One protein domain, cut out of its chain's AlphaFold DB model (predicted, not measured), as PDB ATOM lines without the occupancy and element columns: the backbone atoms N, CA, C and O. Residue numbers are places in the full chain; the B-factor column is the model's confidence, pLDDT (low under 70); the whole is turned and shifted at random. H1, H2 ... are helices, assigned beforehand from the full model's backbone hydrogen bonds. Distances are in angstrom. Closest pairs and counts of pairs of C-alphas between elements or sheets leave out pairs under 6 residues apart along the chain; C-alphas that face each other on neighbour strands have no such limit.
ATOM      1  N   HIS A  21      27.484  17.758 -59.382       66.50
ATOM      2  CA  HIS A  21      28.942  17.813 -59.309       66.50
ATOM      3  C   HIS A  21      29.454  19.245 -59.505       66.50
ATOM      4  O   HIS A  21      30.363  19.676 -58.799       66.50
ATOM      5  N   ASP A  22      28.844  19.997 -60.420       71.94
ATOM      6  CA  ASP A  22      29.194  21.397 -60.672       71.94
ATOM      7  C   ASP A  22      28.851  22.284 -59.465       71.94
ATOM      8  O   ASP A  22      29.649  23.133 -59.072       71.94
ATOM      9  N   LEU A  23      27.714  22.030 -58.812       75.12
ATOM     10  CA  LEU A  23      27.303  22.722 -57.593       75.12
ATOM     11  C   LEU A  23      28.233  22.406 -56.421       75.12
ATOM     12  O   LEU A  23      28.670  23.306 -55.714       75.12
ATOM     13  N   GLU A  24      28.569  21.135 -56.225       77.56
ATOM     14  CA  GLU A  24      29.529  20.733 -55.201       77.56
ATOM     15  C   GLU A  24      30.904  21.362 -55.467       77.56
ATOM     16  O   GLU A  24      31.547  21.873 -54.552       77.56
ATOM     17  N   THR A  25      31.330  21.410 -56.730       80.44
ATOM     18  CA  THR A  25      32.569  22.084 -57.135       80.44
ATOM     19  C   THR A  25      32.519  23.579 -56.816       80.44
ATOM     20  O   THR A  25      33.488  24.114 -56.279       80.44
ATOM     21  N   LEU A  26      31.388  24.243 -57.077       83.75
ATOM     22  CA  LEU A  26      31.171  25.645 -56.719       83.75
ATOM     23  C   LEU A  26      31.252  25.860 -55.200       83.75
ATOM     24  O   LEU A  26      31.901  26.792 -54.735       83.75
ATOM     25  N   ILE A  27      30.640  24.980 -54.410       86.25
ATOM     26  CA  ILE A  27      30.681  25.086 -52.948       86.25
ATOM     27  C   ILE A  27      32.115  24.949 -52.439       86.25
ATOM     28  O   ILE A  27      32.517  25.698 -51.558       86.25
ATOM     29  N   TRP A  28      32.917  24.059 -53.026       86.06
ATOM     30  CA  TRP A  28      34.317  23.909 -52.636       86.06
ATOM     31  C   TRP A  28      35.216  25.055 -53.132       86.06
ATOM     32  O   TRP A  28      36.171  25.409 -52.445       86.06
ATOM     33  N   ILE A  29      34.937  25.688 -54.280       87.88
ATOM     34  CA  ILE A  29      35.777  26.800 -54.761       87.88
ATOM     35  C   ILE A  29      35.553  28.102 -53.976       87.88
ATOM     36  O   ILE A  29      36.465  28.921 -53.881       87.88
ATOM     37  N   LEU A  30      34.379  28.306 -53.373       89.00
ATOM     38  CA  LEU A  30      34.085  29.524 -52.609       89.00
ATOM     39  C   LEU A  30      35.027  29.730 -51.401       89.00
ATOM     40  O   LEU A  30      35.662  30.786 -51.338       89.00
ATOM     41  N   PRO A  31      35.220  28.751 -50.490       88.62
ATOM     42  CA  PRO A  31      36.201  28.844 -49.408       88.62
ATOM     43  C   PRO A  31      37.613  29.131 -49.917       88.62
ATOM     44  O   PRO A  31      38.333  29.944 -49.337       88.62
ATOM     45  N   TRP A  32      37.997  28.492 -51.028       87.44
ATOM     46  CA  TRP A  32      39.286  28.722 -51.671       87.44
ATOM     47  C   TRP A  32      39.458  30.190 -52.057       87.44
ATOM     48  O   TRP A  32      40.470  30.798 -51.709       87.44
ATOM     49  N   VAL A  33      38.473  30.769 -52.748       88.56
ATOM     50  CA  VAL A  33      38.501  32.173 -53.178       88.56
ATOM     51  C   VAL A  33      38.552  33.110 -51.975       88.56
ATOM     52  O   VAL A  33      39.413  33.987 -51.937       88.56
ATOM     53  N   CYS A  34      37.704  32.876 -50.970       89.50
ATOM     54  CA  CYS A  34      37.626  33.715 -49.773       89.50
ATOM     55  C   CYS A  34      38.953  33.790 -49.012       89.50
ATOM     56  O   CYS A  34      39.275  34.815 -48.416       89.50
ATOM     57  N   MET A  35      39.733  32.710 -49.033       86.12
ATOM     58  CA  MET A  35      41.067  32.690 -48.445       86.12
ATOM     59  C   MET A  35      42.109  33.282 -49.402       86.12
ATOM     60  O   MET A  35      42.919  34.107 -49.005       86.12
ATOM     61  N   ARG A  36      42.119  32.882 -50.676       85.44
ATOM     62  CA  ARG A  36      43.241  33.148 -51.594       85.44
ATOM     63  C   ARG A  36      43.189  34.486 -52.303       85.44
ATOM     64  O   ARG A  36      44.190  34.842 -52.911       85.44
ATOM     65  N   TYR A  37      42.079  35.211 -52.266       87.06
ATOM     66  CA  TYR A  37      41.945  36.471 -52.986       87.06
ATOM     67  C   TYR A  37      41.739  37.633 -52.031       87.06
ATOM     68  O   TYR A  37      40.988  37.536 -51.066       87.06
ATOM     69  N   HIS A  38      42.371  38.760 -52.331       85.06
ATOM     70  CA  HIS A  38      42.132  40.035 -51.667       85.06
ATOM     71  C   HIS A  38      41.976  41.118 -52.734       85.06
ATOM     72  O   HIS A  38      42.823  41.231 -53.620       85.06
ATOM     73  N   ALA A  39      40.876  41.877 -52.682       83.38
ATOM     74  CA  ALA A  39      40.548  42.897 -53.685       83.38
ATOM     75  C   ALA A  39      40.705  42.405 -55.148       83.38
ATOM     76  O   ALA A  39      41.279  43.086 -55.996       83.38
ATOM     77  N   GLY A  40      40.249  41.177 -55.433       80.38
ATOM     78  CA  GLY A  40      40.307  40.574 -56.771       80.38
ATOM     79  C   GLY A  40      41.689  40.083 -57.223       80.38
ATOM     80  O   GLY A  40      41.821  39.612 -58.349       80.38
ATOM     81  N   ARG A  41      42.720  40.150 -56.371       83.56
ATOM     82  CA  ARG A  41      44.061  39.626 -56.667       83.56
ATOM     83  C   ARG A  41      44.352  38.391 -55.834       83.56
ATOM     84  O   ARG A  41      44.081  38.383 -54.635       83.56
ATOM     85  N   GLU A  42      44.928  37.366 -56.459       85.12
ATOM     86  CA  GLU A  42      45.389  36.189 -55.728       85.12
ATOM     87  C   GLU A  42      46.569  36.581 -54.829       85.12
ATOM     88  O   GLU A  42      47.583  37.103 -55.294       85.12
ATOM     89  N   ILE A  43      46.429  36.330 -53.533       84.69
ATOM     90  CA  ILE A  43      47.481  36.501 -52.542       84.69
ATOM     91  C   ILE A  43      48.172  35.163 -52.287       84.69
ATOM     92  O   ILE A  43      47.552  34.096 -52.206       84.69
ATOM     93  N   GLN A  44      49.492  35.208 -52.126       71.25
ATOM     94  CA  GLN A  44      50.238  34.055 -51.645       71.25
ATOM     95  C   GLN A  44      50.025  33.928 -50.137       71.25
ATOM     96  O   GLN A  44      50.736  34.538 -49.346       71.25
ATOM     97  N   ILE A  45      49.041  33.128 -49.728       64.81
ATOM     98  CA  ILE A  45      48.964  32.713 -48.327       64.81
ATOM     99  C   ILE A  45      50.065  31.686 -48.080       64.81
ATOM    100  O   ILE A  45      50.049  30.599 -48.665       64.81
ATOM    101  N   GLN A  46      50.998  32.026 -47.196       53.97
ATOM    102  CA  GLN A  46      51.882  31.054 -46.564       53.97
ATOM    103  C   GLN A  46      51.069  30.303 -45.506       53.97
ATOM    104  O   GLN A  46      50.756  30.849 -44.453       53.97
ATOM    105  N   GLY A  47      50.664  29.068 -45.803       57.31
ATOM    106  CA  GLY A  47      49.932  28.257 -44.837       57.31
ATOM    107  C   GLY A  47      49.411  26.922 -45.388       57.31
ATOM    108  O   GLY A  47      49.068  26.833 -46.569       57.31
ATOM    109  N   PRO A  48      49.338  25.884 -44.536       52.28
ATOM    110  CA  PRO A  48      49.046  24.504 -44.924       52.28
ATOM    111  C   PRO A  48      47.623  24.147 -45.411       52.28
ATOM    112  O   PRO A  48      47.548  23.196 -46.193       52.28
ATOM    113  N   PRO A  49      46.498  24.814 -45.056       62.41
ATOM    114  CA  PRO A  49      45.197  24.142 -45.192       62.41
ATOM    115  C   PRO A  49      44.780  23.886 -46.645       62.41
ATOM    116  O   PRO A  49      44.185  22.865 -46.980       62.41
ATOM    117  N   LEU A  50      45.140  24.809 -47.536       70.38
ATOM    118  CA  LEU A  50      44.719  24.780 -48.931       70.38
ATOM    119  C   LEU A  50      45.760  24.174 -49.876       70.38
ATOM    120  O   LEU A  50      45.414  23.733 -50.966       70.38
ATOM    121  N   ALA A  51      47.036  24.088 -49.492       75.12
ATOM    122  CA  ALA A  51      48.053  23.492 -50.364       75.12
ATOM    123  C   ALA A  51      47.693  22.041 -50.743       75.12
ATOM    124  O   ALA A  51      47.832  21.641 -51.901       75.12
ATOM    125  N   ARG A  52      47.120  21.296 -49.788       78.88
ATOM    126  CA  ARG A  52      46.667  19.905 -49.955       78.88
ATOM    127  C   ARG A  52      45.523  19.748 -50.961       78.88
ATOM    128  O   ARG A  52      45.374  18.680 -51.545       78.88
ATOM    129  N   TRP A  53      44.754  20.804 -51.224       80.25
ATOM    130  CA  TRP A  53      43.648  20.761 -52.184       80.25
ATOM    131  C   TRP A  53      44.120  20.726 -53.635       80.25
ATOM    132  O   TRP A  53      43.396  20.225 -54.492       80.25
ATOM    133  N   LYS A  54      45.330  21.233 -53.911       76.88
ATOM    134  CA  LYS A  54      45.963  21.161 -55.238       76.88
ATOM    135  C   LYS A  54      46.598  19.793 -55.522       76.88
ATOM    136  O   LYS A  54      47.177  19.613 -56.590       76.88
ATOM    137  N   SER A  55      46.528  18.848 -54.582       78.31
ATOM    138  CA  SER A  55      47.048  17.498 -54.783       78.31
ATOM    139  C   SER A  55      46.274  16.769 -55.885       78.31
ATOM    140  O   SER A  55      45.046  16.838 -55.937       78.31
ATOM    141  N   ALA A  56      46.985  16.024 -56.735       78.81
ATOM    142  CA  ALA A  56      46.370  15.075 -57.665       78.81
ATOM    143  C   ALA A  56      45.778  13.850 -56.938       78.81
ATOM    144  O   ALA A  56      44.976  13.109 -57.506       78.81
ATOM    145  N   ASP A  57      46.159  13.645 -55.674       82.88
ATOM    146  CA  ASP A  57      45.621  12.593 -54.825       82.88
ATOM    147  C   ASP A  57      44.235  12.985 -54.289       82.88
ATOM    148  O   ASP A  57      44.074  13.891 -53.460       82.88
ATOM    149  N   ARG A  58      43.219  12.255 -54.761       78.56
ATOM    150  CA  ARG A  58      41.819  12.430 -54.364       78.56
ATOM    151  C   ARG A  58      41.603  12.196 -52.868       78.56
ATOM    152  O   ARG A  58      40.753  12.872 -52.295       78.56
ATOM    153  N   TYR A  59      42.319  11.258 -52.251       81.62
ATOM    154  CA  TYR A  59      42.178  10.961 -50.829       81.62
ATOM    155  C   TYR A  59      42.703  12.127 -49.992       81.62
ATOM    156  O   TYR A  59      41.975  12.659 -49.158       81.62
ATOM    157  N   VAL A  60      43.902  12.619 -50.316       81.38
ATOM    158  CA  VAL A  60      44.507  13.782 -49.642       81.38
ATOM    159  C   VAL A  60      43.638  15.034 -49.787       81.38
ATOM    160  O   VAL A  60      43.446  15.771 -48.818       81.38
ATOM    161  N   CYS A  61      43.089  15.274 -50.981       82.94
ATOM    162  CA  CYS A  61      42.160  16.379 -51.219       82.94
ATOM    163  C   CYS A  61      40.857  16.201 -50.418       82.94
ATOM    164  O   CYS A  61      40.349  17.157 -49.833       82.94
ATOM    165  N   GLY A  62      40.328  14.974 -50.360       81.88
ATOM    166  CA  GLY A  62      39.137  14.629 -49.588       81.88
ATOM    167  C   GLY A  62      39.311  14.876 -48.090       81.88
ATOM    168  O   GLY A  62      38.477  15.546 -47.487       81.88
ATOM    169  N   GLU A  63      40.416  14.418 -47.501       83.06
ATOM    170  CA  GLU A  63      40.726  14.670 -46.090       83.06
ATOM    171  C   GLU A  63      40.857  16.162 -45.787       83.06
ATOM    172  O   GLU A  63      40.290  16.640 -44.809       83.06
ATOM    173  N   ALA A  64      41.538  16.923 -46.646       82.94
ATOM    174  CA  ALA A  64      41.694  18.363 -46.454       82.94
ATOM    175  C   ALA A  64      40.353  19.121 -46.527       82.94
ATOM    176  O   ALA A  64      40.181  20.155 -45.880       82.94
ATOM    177  N   LYS A  65      39.386  18.616 -47.303       85.00
ATOM    178  CA  LYS A  65      38.014  19.146 -47.327       85.00
ATOM    179  C   LYS A  65      37.250  18.813 -46.049       85.00
ATOM    180  O   LYS A  65      36.543  19.674 -45.535       85.00
ATOM    181  N   VAL A  66      37.399  17.596 -45.524       83.50
ATOM    182  CA  VAL A  66      36.800  17.201 -44.237       83.50
ATOM    183  C   VAL A  66      37.380  18.037 -43.098       83.50
ATOM    184  O   VAL A  66      36.621  18.556 -42.287       83.50
ATOM    185  N   GLU A  67      38.699  18.227 -43.071       84.00
ATOM    186  CA  GLU A  67      39.387  19.093 -42.110       84.00
ATOM    187  C   GLU A  67      38.821  20.518 -42.154       84.00
ATOM    188  O   GLU A  67      38.453  21.068 -41.117       84.00
ATOM    189  N   LEU A  68      38.644  21.089 -43.352       86.12
ATOM    190  CA  LEU A  68      37.990  22.388 -43.494       86.12
ATOM    191  C   LEU A  68      36.580  22.383 -42.891       86.12
ATOM    192  O   LEU A  68      36.267  23.270 -42.107       86.12
ATOM    193  N   VAL A  69      35.736  21.402 -43.214       85.50
ATOM    194  CA  VAL A  69      34.363  21.333 -42.679       85.50
ATOM    195  C   VAL A  69      34.342  21.217 -41.152       85.50
ATOM    196  O   VAL A  69      33.484  21.813 -40.508       85.50
ATOM    197  N   MET A  70      35.273  20.474 -40.560       83.00
ATOM    198  CA  MET A  70      35.319  20.292 -39.108       83.00
ATOM    199  C   MET A  70      35.812  21.540 -38.373       83.00
ATOM    200  O   MET A  70      35.377  21.801 -37.254       83.00
ATOM    201  N   PHE A  71      36.698  22.317 -38.999       84.00
ATOM    202  CA  PHE A  71      37.457  23.360 -38.313       84.00
ATOM    203  C   PHE A  71      37.267  24.771 -38.899       84.00
ATOM    204  O   PHE A  71      37.898  25.706 -38.415       84.00
ATOM    205  N   PHE A  72      36.393  24.996 -39.893       82.94
ATOM    206  CA  PHE A  72      36.196  26.336 -40.489       82.94
ATOM    207  C   PHE A  72      35.702  27.384 -39.479       82.94
ATOM    208  O   PHE A  72      35.920  28.581 -39.673       82.94
ATOM    209  N   ALA A  73      35.008  26.951 -38.420       76.19
ATOM    210  CA  ALA A  73      34.544  27.824 -37.344       76.19
ATOM    211  C   ALA A  73      35.693  28.245 -36.410       76.19
ATOM    212  O   ALA A  73      35.602  29.253 -35.705       76.19
ATOM    213  N   GLU A  74      36.796  27.498 -36.422       77.38
ATOM    214  CA  GLU A  74      37.978  27.786 -35.632       77.38
ATOM    215  C   GLU A  74      38.869  28.782 -36.372       77.38
ATOM    216  O   GLU A  74      39.689  28.435 -37.226       77.38
ATOM    217  N   SER A  75      38.736  30.053 -35.984       67.12
ATOM    218  CA  SER A  75      39.504  31.169 -36.556       67.12
ATOM    219  C   SER A  75      41.020  30.947 -36.574       67.12
ATOM    220  O   SER A  75      41.698  31.536 -37.399       67.12
ATOM    221  N   LYS A  76      41.559  30.063 -35.725       73.38
ATOM    222  CA  LYS A  76      42.985  29.717 -35.681       73.38
ATOM    223  C   LYS A  76      43.491  29.049 -36.966       73.38
ATOM    224  O   LYS A  76      44.660  29.223 -37.305       73.38
ATOM    225  N   TYR A  77      42.652  28.281 -37.662       72.31
ATOM    226  CA  TYR A  77      43.081  27.459 -38.800       72.31
ATOM    227  C   TYR A  77      42.730  28.076 -40.155       72.31
ATOM    228  O   TYR A  77      43.492  27.923 -41.112       72.31
ATOM    229  N   PHE A  78      41.623  28.818 -40.233       79.81
ATOM    230  CA  PHE A  78      41.118  29.372 -41.487       79.81
ATOM    231  C   PHE A  78      40.814  30.861 -41.346       79.81
ATOM    232  O   PHE A  78      39.951  31.273 -40.573       79.81
ATOM    233  N   HIS A  79      41.528  31.665 -42.132       82.38
ATOM    234  CA  HIS A  79      41.403  33.117 -42.137       82.38
ATOM    235  C   HIS A  79      40.942  33.569 -43.526       82.38
ATOM    236  O   HIS A  79      41.760  33.577 -44.454       82.38
ATOM    237  N   PRO A  80      39.659  33.929 -43.715       86.94
ATOM    238  CA  PRO A  80      39.252  34.598 -44.942       86.94
ATOM    239  C   PRO A  80      39.932  35.964 -45.016       86.94
ATOM    240  O   PRO A  80      40.203  36.600 -43.991       86.94
ATOM    241  N   THR A  81      40.191  36.448 -46.226       86.12
ATOM    242  CA  THR A  81      40.679  37.817 -46.370       86.12
ATOM    243  C   THR A  81      39.570  38.803 -46.015       86.12
ATOM    244  O   THR A  81      38.378  38.504 -46.116       86.12
ATOM    245  N   ALA A  82      39.955  40.017 -45.618       84.06
ATOM    246  CA  ALA A  82      38.998  41.046 -45.213       84.06
ATOM    247  C   ALA A  82      37.952  41.371 -46.301       84.06
ATOM    248  O   ALA A  82      36.835  41.746 -45.966       84.06
ATOM    249  N   SER A  83      38.300  41.192 -47.582       83.06
ATOM    250  CA  SER A  83      37.412  41.460 -48.723       83.06
ATOM    251  C   SER A  83      36.299  40.432 -48.901       83.06
ATOM    252  O   SER A  83      35.365  40.721 -49.633       83.06
ATOM    253  N   TYR A  84      36.417  39.255 -48.281       86.88
ATOM    254  CA  TYR A  84      35.494  38.133 -48.473       86.88
ATOM    255  C   TYR A  84      34.909  37.635 -47.149       86.88
ATOM    256  O   TYR A  84      34.607  36.453 -46.987       86.88
ATOM    257  N   ARG A  85      34.819  38.505 -46.136       83.94
ATOM    258  CA  ARG A  85      34.393  38.102 -44.788       83.94
ATOM    259  C   ARG A  85      32.951  37.601 -44.766       83.94
ATOM    260  O   ARG A  85      32.645  36.650 -44.045       83.94
ATOM    261  N   ASP A  86      32.080  38.249 -45.526       84.00
ATOM    262  CA  ASP A  86      30.677  37.872 -45.595       84.00
ATOM    263  C   ASP A  86      30.507  36.656 -46.516       84.00
ATOM    264  O   ASP A  86      29.900  35.666 -46.106       84.00
ATOM    265  N   GLU A  87      31.146  36.641 -47.687       86.94
ATOM    266  CA  GLU A  87      31.187  35.483 -48.589       86.94
ATOM    267  C   GLU A  87      31.731  34.228 -47.902       86.94
ATOM    268  O   GLU A  87      31.255  33.127 -48.163       86.94
ATOM    269  N   TRP A  88      32.682  34.379 -46.978       87.94
ATOM    270  CA  TRP A  88      33.182  33.276 -46.165       87.94
ATOM    271  C   TRP A  88      32.085  32.658 -45.306       87.94
ATOM    272  O   TRP A  88      31.944  31.441 -45.276       87.94
ATOM    273  N   ARG A  89      31.274  33.481 -44.636       84.62
ATOM    274  CA  ARG A  89      30.145  32.988 -43.833       84.62
ATOM    275  C   ARG A  89      29.137  32.247 -44.708       84.62
ATOM    276  O   ARG A  89      28.677  31.180 -44.320       84.62
ATOM    277  N   PHE A  90      28.858  32.774 -45.899       85.12
ATOM    278  CA  PHE A  90      28.016  32.099 -46.886       85.12
ATOM    279  C   PHE A  90      28.609  30.745 -47.313       85.12
ATOM    280  O   PHE A  90      27.916  29.731 -47.308       85.12
ATOM    281  N   ALA A  91      29.909  30.699 -47.612       88.69
ATOM    282  CA  ALA A  91      30.611  29.471 -47.972       88.69
ATOM    283  C   ALA A  91      30.573  28.425 -46.845       88.69
ATOM    284  O   ALA A  91      30.354  27.244 -47.112       88.69
ATOM    285  N   CYS A  92      30.741  28.849 -45.591       86.69
ATOM    286  CA  CYS A  92      30.626  27.991 -44.414       86.69
ATOM    287  C   CYS A  92      29.236  27.357 -44.295       86.69
ATOM    288  O   CYS A  92      29.138  26.137 -44.152       86.69
ATOM    289  N   ASP A  93      28.173  28.154 -44.431       83.44
ATOM    290  CA  ASP A  93      26.791  27.664 -44.374       83.44
ATOM    291  C   ASP A  93      26.531  26.609 -45.475       83.44
ATOM    292  O   ASP A  93      25.956  25.546 -45.217       83.44
ATOM    293  N   LEU A  94      27.036  26.840 -46.694       84.75
ATOM    294  CA  LEU A  94      26.927  25.883 -47.803       84.75
ATOM    295  C   LEU A  94      27.729  24.593 -47.579       84.75
ATOM    296  O   LEU A  94      27.258  23.505 -47.919       84.75
ATOM    297  N   MET A  95      28.932  24.687 -47.011       87.25
ATOM    298  CA  MET A  95      29.762  23.517 -46.707       87.25
ATOM    299  C   MET A  95      29.115  22.608 -45.659       87.25
ATOM    300  O   MET A  95      29.092  21.389 -45.849       87.25
ATOM    301  N   VAL A  96      28.543  23.184 -44.594       83.06
ATOM    302  CA  VAL A  96      27.788  22.425 -43.579       83.06
ATOM    303  C   VAL A  96      26.634  21.676 -44.232       83.06
ATOM    304  O   VAL A  96      26.455  20.484 -43.992       83.06
ATOM    305  N   TRP A  97      25.891  22.335 -45.121       82.38
ATOM    306  CA  TRP A  97      24.791  21.700 -45.839       82.38
ATOM    307  C   TRP A  97      25.244  20.505 -46.698       82.38
ATOM    308  O   TRP A  97      24.625  19.437 -46.645       82.38
ATOM    309  N   VAL A  98      26.344  20.636 -47.456       79.81
ATOM    310  CA  VAL A  98      26.898  19.518 -48.250       79.81
ATOM    311  C   VAL A  98      27.288  18.349 -47.351       79.81
ATOM    312  O   VAL A  98      26.998  17.193 -47.686       79.81
ATOM    313  N   TYR A  99      27.924  18.645 -46.217       80.44
ATOM    314  CA  TYR A  99      28.375  17.649 -45.257       80.44
ATOM    315  C   TYR A  99      27.212  16.902 -44.600       80.44
ATOM    316  O   TYR A  99      27.180  15.672 -44.645       80.44
ATOM    317  N   GLU A 100      26.209  17.616 -44.083       78.81
ATOM    318  CA  GLU A 100      25.005  17.008 -43.506       78.81
ATOM    319  C   GLU A 100      24.259  16.160 -44.543       78.81
ATOM    320  O   GLU A 100      23.850  15.028 -44.273       78.81
ATOM    321  N   GLY A 101      24.172  16.643 -45.786       77.81
ATOM    322  CA  GLY A 101      23.617  15.865 -46.889       77.81
ATOM    323  C   GLY A 101      24.415  14.588 -47.183       77.81
ATOM    324  O   GLY A 101      23.828  13.554 -47.507       77.81
ATOM    325  N   ALA A 102      25.748  14.631 -47.098       76.62
ATOM    326  CA  ALA A 102      26.605  13.459 -47.275       76.62
ATOM    327  C   ALA A 102      26.437  12.445 -46.142       76.62
ATOM    328  O   ALA A 102      26.252  11.258 -46.423       76.62
ATOM    329  N   LYS A 103      26.415  12.920 -44.897       74.19
ATOM    330  CA  LYS A 103      26.194  12.112 -43.697       74.19
ATOM    331  C   LYS A 103      24.840  11.406 -43.728       74.19
ATOM    332  O   LYS A 103      24.789  10.191 -43.562       74.19
ATOM    333  N   ALA A 104      23.766  12.132 -44.042       73.88
ATOM    334  CA  ALA A 104      22.428  11.556 -44.155       73.88
ATOM    335  C   ALA A 104      22.375  10.420 -45.191       73.88
ATOM    336  O   ALA A 104      21.801   9.368 -44.930       73.88
ATOM    337  N   ARG A 105      23.023  10.580 -46.356       73.12
ATOM    338  CA  ARG A 105      23.090   9.518 -47.379       73.12
ATOM    339  C   ARG A 105      23.879   8.296 -46.918       73.12
ATOM    340  O   ARG A 105      23.474   7.179 -47.225       73.12
ATOM    341  N   ALA A 106      24.994   8.507 -46.224       73.25
ATOM    342  CA  ALA A 106      25.785   7.413 -45.671       73.25
ATOM    343  C   ALA A 106      24.964   6.600 -44.659       73.25
ATOM    344  O   ALA A 106      25.013   5.375 -44.691       73.25
ATOM    345  N   GLN A 107      24.146   7.275 -43.849       71.19
ATOM    346  CA  GLN A 107      23.264   6.634 -42.876       71.19
ATOM    347  C   GLN A 107      22.164   5.784 -43.536       71.19
ATOM    348  O   GLN A 107      21.917   4.658 -43.125       71.19
ATOM    349  N   VAL A 108      21.564   6.246 -44.639       69.88
ATOM    350  CA  VAL A 108      20.604   5.423 -45.409       69.88
ATOM    351  C   VAL A 108      21.248   4.142 -45.960       69.88
ATOM    352  O   VAL A 108      20.615   3.086 -45.997       69.88
ATOM    353  N   LEU A 109      22.507   4.230 -46.395       68.62
ATOM    354  CA  LEU A 109      23.260   3.081 -46.903       68.62
ATOM    355  C   LEU A 109      23.681   2.114 -45.788       68.62
ATOM    356  O   LEU A 109      23.812   0.924 -46.054       68.62
ATOM    357  N   SER A 110      23.885   2.593 -44.557       66.25
ATOM    358  CA  SER A 110      24.140   1.720 -43.405       66.25
ATOM    359  C   SER A 110      22.869   1.058 -42.871       66.25
ATOM    360  O   SER A 110      22.925  -0.082 -42.421       66.25
ATOM    361  N   ASP A 111      21.722   1.737 -42.964       62.19
ATOM    362  CA  ASP A 111      20.437   1.267 -42.428       62.19
ATOM    363  C   ASP A 111      19.725   0.248 -43.345       62.19
ATOM    364  O   ASP A 111      18.701  -0.318 -42.974       62.19
ATOM    365  N   THR A 112      20.269  -0.034 -44.534       55.94
ATOM    366  CA  THR A 112      19.744  -1.021 -45.503       55.94
ATOM    367  C   THR A 112      20.206  -2.466 -45.232       55.94
ATOM    368  O   THR A 112      20.254  -3.299 -46.137       55.94
ATOM    369  N   GLY A 113      20.523  -2.784 -43.972       56.75
ATOM    370  CA  GLY A 113      20.744  -4.154 -43.499       56.75
ATOM    371  C   GLY A 113      19.475  -5.030 -43.561       56.75
ATOM    372  O   GLY A 113      18.378  -4.515 -43.782       56.75
ATOM    373  N   LYS A 122       9.319   5.360 -44.453       47.00
ATOM    374  CA  LYS A 122       9.918   6.607 -43.927       47.00
ATOM    375  C   LYS A 122      11.117   7.087 -44.741       47.00
ATOM    376  O   LYS A 122      11.414   8.279 -44.760       47.00
ATOM    377  N   LEU A 123      11.764   6.179 -45.460       48.56
ATOM    378  CA  LEU A 123      12.866   6.456 -46.375       48.56
ATOM    379  C   LEU A 123      12.368   6.508 -47.821       48.56
ATOM    380  O   LEU A 123      12.892   5.822 -48.697       48.56
ATOM    381  N   LYS A 124      11.375   7.360 -48.118       49.66
ATOM    382  CA  LYS A 124      11.214   7.822 -49.505       49.66
ATOM    383  C   LYS A 124      12.529   8.492 -49.880       49.66
ATOM    384  O   LYS A 124      12.821   9.588 -49.408       49.66
ATOM    385  N   ALA A 125      13.345   7.789 -50.663       48.69
ATOM    386  CA  ALA A 125      14.609   8.287 -51.168       48.69
ATOM    387  C   ALA A 125      14.355   9.671 -51.769       48.69
ATOM    388  O   ALA A 125      13.676   9.778 -52.793       48.69
ATOM    389  N   ARG A 126      14.835  10.723 -51.090       53.97
ATOM    390  CA  ARG A 126      14.748  12.091 -51.604       53.97
ATOM    391  C   ARG A 126      15.332  12.062 -53.004       53.97
ATOM    392  O   ARG A 126      16.480  11.642 -53.193       53.97
ATOM    393  N   ARG A 127      14.524  12.432 -53.992       52.34
ATOM    394  CA  ARG A 127      14.992  12.493 -55.371       52.34
ATOM    395  C   ARG A 127      16.137  13.510 -55.409       52.34
ATOM    396  O   ARG A 127      16.121  14.479 -54.651       52.34
ATOM    397  N   PRO A 128      17.142  13.341 -56.281       49.62
ATOM    398  CA  PRO A 128      18.195  14.344 -56.443       49.62
ATOM    399  C   PRO A 128      17.649  15.764 -56.691       49.62
ATOM    400  O   PRO A 128      18.275  16.733 -56.275       49.62
ATOM    401  N   SER A 129      16.461  15.883 -57.297       54.16
ATOM    402  CA  SER A 129      15.705  17.135 -57.447       54.16
ATOM    403  C   SER A 129      15.268  17.771 -56.124       54.16
ATOM    404  O   SER A 129      15.315  18.983 -55.999       54.16
ATOM    405  N   ASP A 130      14.938  16.988 -55.098       62.66
ATOM    406  CA  ASP A 130      14.517  17.507 -53.785       62.66
ATOM    407  C   ASP A 130      15.707  18.141 -53.037       62.66
ATOM    408  O   ASP A 130      15.555  18.927 -52.107       62.66
ATOM    409  N   THR A 131      16.928  17.796 -53.462       61.34
ATOM    410  CA  THR A 131      18.166  18.419 -52.975       61.34
ATOM    411  C   THR A 131      18.307  19.847 -53.518       61.34
ATOM    412  O   THR A 131      18.979  20.665 -52.899       61.34
ATOM    413  N   TYR A 132      17.661  20.149 -54.648       64.56
ATOM    414  CA  TYR A 132      17.703  21.447 -55.320       64.56
ATOM    415  C   TYR A 132      16.844  22.487 -54.613       64.56
ATOM    416  O   TYR A 132      17.332  23.570 -54.297       64.56
ATOM    417  N   ASP A 133      15.602  22.131 -54.302       67.44
ATOM    418  CA  ASP A 133      14.698  23.014 -53.563       67.44
ATOM    419  C   ASP A 133      15.235  23.256 -52.150       67.44
ATOM    420  O   ASP A 133      15.244  24.386 -51.668       67.44
ATOM    421  N   ALA A 134      15.792  22.217 -51.518       68.56
ATOM    422  CA  ALA A 134      16.473  22.352 -50.236       68.56
ATOM    423  C   ALA A 134      17.715  23.259 -50.320       68.56
ATOM    424  O   ALA A 134      17.955  24.041 -49.404       68.56
ATOM    425  N   PHE A 135      18.493  23.174 -51.406       70.81
ATOM    426  CA  PHE A 135      19.642  24.050 -51.637       70.81
ATOM    427  C   PHE A 135      19.209  25.506 -51.806       70.81
ATOM    428  O   PHE A 135      19.712  26.369 -51.097       70.81
ATOM    429  N   TRP A 136      18.266  25.795 -52.708       71.56
ATOM    430  CA  TRP A 136      17.819  27.169 -52.945       71.56
ATOM    431  C   TRP A 136      17.051  27.749 -51.764       71.56
ATOM    432  O   TRP A 136      17.177  28.938 -51.503       71.56
ATOM    433  N   SER A 137      16.334  26.922 -51.002       75.06
ATOM    434  CA  SER A 137      15.744  27.332 -49.728       75.06
ATOM    435  C   SER A 137      16.823  27.706 -48.708       75.06
ATOM    436  O   SER A 137      16.716  28.751 -48.068       75.06
ATOM    437  N   ALA A 138      17.900  26.919 -48.603       70.81
ATOM    438  CA  ALA A 138      19.032  27.251 -47.742       70.81
ATOM    439  C   ALA A 138      19.746  28.533 -48.206       70.81
ATOM    440  O   ALA A 138      19.985  29.423 -47.396       70.81
ATOM    441  N   VAL A 139      20.026  28.672 -49.507       71.50
ATOM    442  CA  VAL A 139      20.605  29.894 -50.088       71.50
ATOM    443  C   VAL A 139      19.703  31.095 -49.829       71.50
ATOM    444  O   VAL A 139      20.197  32.121 -49.380       71.50
ATOM    445  N   GLY A 140      18.394  30.961 -50.052       74.75
ATOM    446  CA  GLY A 140      17.403  32.001 -49.794       74.75
ATOM    447  C   GLY A 140      17.428  32.466 -48.342       74.75
ATOM    448  O   GLY A 140      17.604  33.656 -48.094       74.75
ATOM    449  N   GLY A 141      17.377  31.529 -47.389       75.12
ATOM    450  CA  GLY A 141      17.458  31.843 -45.960       75.12
ATOM    451  C   GLY A 141      18.784  32.490 -45.547       75.12
ATOM    452  O   GLY A 141      18.810  33.342 -44.660       75.12
ATOM    453  N   VAL A 142      19.902  32.150 -46.198       70.88
ATOM    454  CA  VAL A 142      21.169  32.855 -45.946       70.88
ATOM    455  C   VAL A 142      21.146  34.255 -46.566       70.88
ATOM    456  O   VAL A 142      21.519  35.214 -45.894       70.88
ATOM    457  N   CYS A 143      20.654  34.402 -47.797       71.75
ATOM    458  CA  CYS A 143      20.519  35.684 -48.495       71.75
ATOM    459  C   CYS A 143      19.488  36.633 -47.861       71.75
ATOM    460  O   CYS A 143      19.468  37.811 -48.203       71.75
ATOM    461  N   GLU A 144      18.644  36.161 -46.943       78.50
ATOM    462  CA  GLU A 144      17.739  37.001 -46.151       78.50
ATOM    463  C   GLU A 144      18.441  37.878 -45.113       78.50
ATOM    464  O   GLU A 144      17.844  38.836 -44.618       78.50
ATOM    465  N   ARG A 145      19.708  37.598 -44.797       79.19
ATOM    466  CA  ARG A 145      20.466  38.411 -43.845       79.19
ATOM    467  C   ARG A 145      20.897  39.733 -44.507       79.19
ATOM    468  O   ARG A 145      21.448  39.684 -45.606       79.19
ATOM    469  N   PRO A 146      20.766  40.893 -43.829       76.81
ATOM    470  CA  PRO A 146      21.061  42.208 -44.418       76.81
ATOM    471  C   PRO A 146      22.470  42.343 -45.010       76.81
ATOM    472  O   PRO A 146      22.670  43.023 -46.012       76.81
ATOM    473  N   GLN A 147      23.465  41.654 -44.436       76.31
ATOM    474  CA  GLN A 147      24.836  41.670 -44.964       76.31
ATOM    475  C   GLN A 147      24.986  41.048 -46.369       76.31
ATOM    476  O   GLN A 147      26.031  41.196 -46.992       76.31
ATOM    477  N   PHE A 148      23.961  40.355 -46.872       77.12
ATOM    478  CA  PHE A 148      23.971  39.652 -48.155       77.12
ATOM    479  C   PHE A 148      23.005  40.239 -49.187       77.12
ATOM    480  O   PHE A 148      22.789  39.628 -50.232       77.12
ATOM    481  N   ASP A 149      22.457  41.433 -48.954       77.38
ATOM    482  CA  ASP A 149      21.492  42.039 -49.880       77.38
ATOM    483  C   ASP A 149      22.069  42.254 -51.289       77.38
ATOM    484  O   ASP A 149      21.358  42.115 -52.284       77.38
ATOM    485  N   TYR A 150      23.379  42.488 -51.418       80.25
ATOM    486  CA  TYR A 150      24.025  42.559 -52.731       80.25
ATOM    487  C   TYR A 150      24.018  41.209 -53.470       80.25
ATOM    488  O   TYR A 150      23.900  41.199 -54.692       80.25
ATOM    489  N   LEU A 151      24.068  40.066 -52.774       71.00
ATOM    490  CA  LEU A 151      23.962  38.751 -53.418       71.00
ATOM    491  C   LEU A 151      22.581  38.544 -54.044       71.00
ATOM    492  O   LEU A 151      22.485  37.921 -55.100       71.00
ATOM    493  N   ARG A 152      21.518  39.130 -53.476       70.06
ATOM    494  CA  ARG A 152      20.177  39.103 -54.088       70.06
ATOM    495  C   ARG A 152      20.130  39.815 -55.434       70.06
ATOM    496  O   ARG A 152      19.338  39.437 -56.283       70.06
ATOM    497  N   THR A 153      20.992  40.810 -55.653       74.56
ATOM    498  CA  THR A 153      21.111  41.469 -56.967       74.56
ATOM    499  C   THR A 153      21.799  40.591 -58.012       74.56
ATOM    500  O   THR A 153      21.633  40.815 -59.208       74.56
ATOM    501  N   LEU A 154      22.555  39.582 -57.569       67.62
ATOM    502  CA  LEU A 154      23.291  38.653 -58.427       67.62
ATOM    503  C   LEU A 154      22.514  37.358 -58.699       67.62
ATOM    504  O   LEU A 154      22.820  36.655 -59.663       67.62
ATOM    505  N   ILE A 155      21.528  37.032 -57.860       66.50
ATOM    506  CA  ILE A 155      20.669  35.858 -58.017       66.50
ATOM    507  C   ILE A 155      19.360  36.295 -58.692       66.50
ATOM    508  O   ILE A 155      18.644  37.127 -58.137       66.50
ATOM    509  N   PRO A 156      19.004  35.733 -59.861       68.56
ATOM    510  CA  PRO A 156      17.726  36.015 -60.507       68.56
ATOM    511  C   PRO A 156      16.531  35.793 -59.560       68.56
ATOM    512  O   PRO A 156      16.456  34.778 -58.863       68.56
ATOM    513  N   ALA A 157      15.591  36.742 -59.512       67.00
ATOM    514  CA  ALA A 157      14.472  36.731 -58.557       67.00
ATOM    515  C   ALA A 157      13.535  35.510 -58.711       67.00
ATOM    516  O   ALA A 157      12.918  35.054 -57.747       67.00
ATOM    517  N   ASP A 158      13.468  34.938 -59.913       65.81
ATOM    518  CA  ASP A 158      12.741  33.711 -60.250       65.81
ATOM    519  C   ASP A 158      13.389  32.434 -59.678       65.81
ATOM    520  O   ASP A 158      12.747  31.386 -59.599       65.81
ATOM    521  N   MET A 159      14.651  32.502 -59.239       60.03
ATOM    522  CA  MET A 159      15.342  31.393 -58.569       60.03
ATOM    523  C   MET A 159      15.122  31.388 -57.052       60.03
ATOM    524  O   MET A 159      15.144  30.325 -56.438       60.03
ATOM    525  N   LEU A 160      14.867  32.551 -56.444       60.38
ATOM    526  CA  LEU A 160      14.612  32.680 -55.000       60.38
ATOM    527  C   LEU A 160      13.156  32.365 -54.613       60.38
ATOM    528  O   LEU A 160      12.855  32.166 -53.441       60.38
TER     529      LEU A 160
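What this domain is: This is residues 21 to 113 and 122 to 160 of the 169 residues of an uncharacterized protein of Dentipellis sp. KUC8613 (UniProt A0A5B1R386). One long helix, H4, runs through the middle of the domain, with H1 crossing over its first part, the hairpin of H2 and H3 on one side, and H5 running back beside it on the opposite side. H6 and H7 follow H5 and make a small end group far from the H2 and H3 hairpin. The printed part has 132 residues with seven named helices, H1 to H7 in chain order, and no named strand; the class is all helix. The whole is compact, with a radius of gyration of the C-alphas of 16.3 A and spans of 48 by 39 by 24 A.

How they stand to each other: H4, residues 82 to 110, has a kink of 36 degrees near residue 89. H1, residues 21 to 36, touches H4, closest at the C-alphas of Cys 34 and Tyr 84, 5.1 A; they run opposite ways at a steep tilt of 37 degrees, only just past shallow. H3, residues 58 to 71, touches H4 with residue 69 alone, the C-alphas of Val 69 and Met 95 being closest at 6.5 A. H2, residues 48 to 54, and H3 form a hairpin, closest at the C-alphas of Trp 53 and Cys 61, 4.7 A. H5, residues 130 to 143, only just touches H4, with 3 pairs of C-alphas within 8 A, Phe 90 and Val 142 closest at 7.0 A; they run opposite ways at a shallow tilt of 27 degrees. H6, residues 146 to 154, and H5 touch only at the corner, C-alphas 143 and 152 being closest at 6.6 A. H7, residues 157 to 160, touches H5, closest at C-alphas 140 and 160, 5.9 A. H1 and H5 are apart. Each O i to N i+4 pair is within hydrogen-bond range in H3 and H5, against 10 of 12 in H1, 22 of 25 in H4, 0 of 3 in H2 and 0 of 5 in H6, where O i to N i+3 gives 3 of 4 in H2 and 5 of 6 in H6; H7 is too short for an i+4 pair.

Where its parts are: H4 is 42.1 A from first to last C-alpha; C-alpha 82 is at (38.998, 41.046, -45.213) and C-alpha 110 is at (24.140, 1.720, -43.405). H1 is 22.3 A long and begins at (28.942, 17.813, -59.309); H3 and H5 are 19.9 A each.

The domain as a whole: The C-alphas of Ala 39 and Gly 113, the two farthest apart, are 52.1 A apart. Residues 114 to 121 are not printed, and C-alphas 113 and 122 stand 15.3 A apart across that cut. The link from H1 to H2 is long. Mean pLDDT of the printed part is 75.4, with residues 108 to 113, 122 to 134 and 154 to 160 among those under 70.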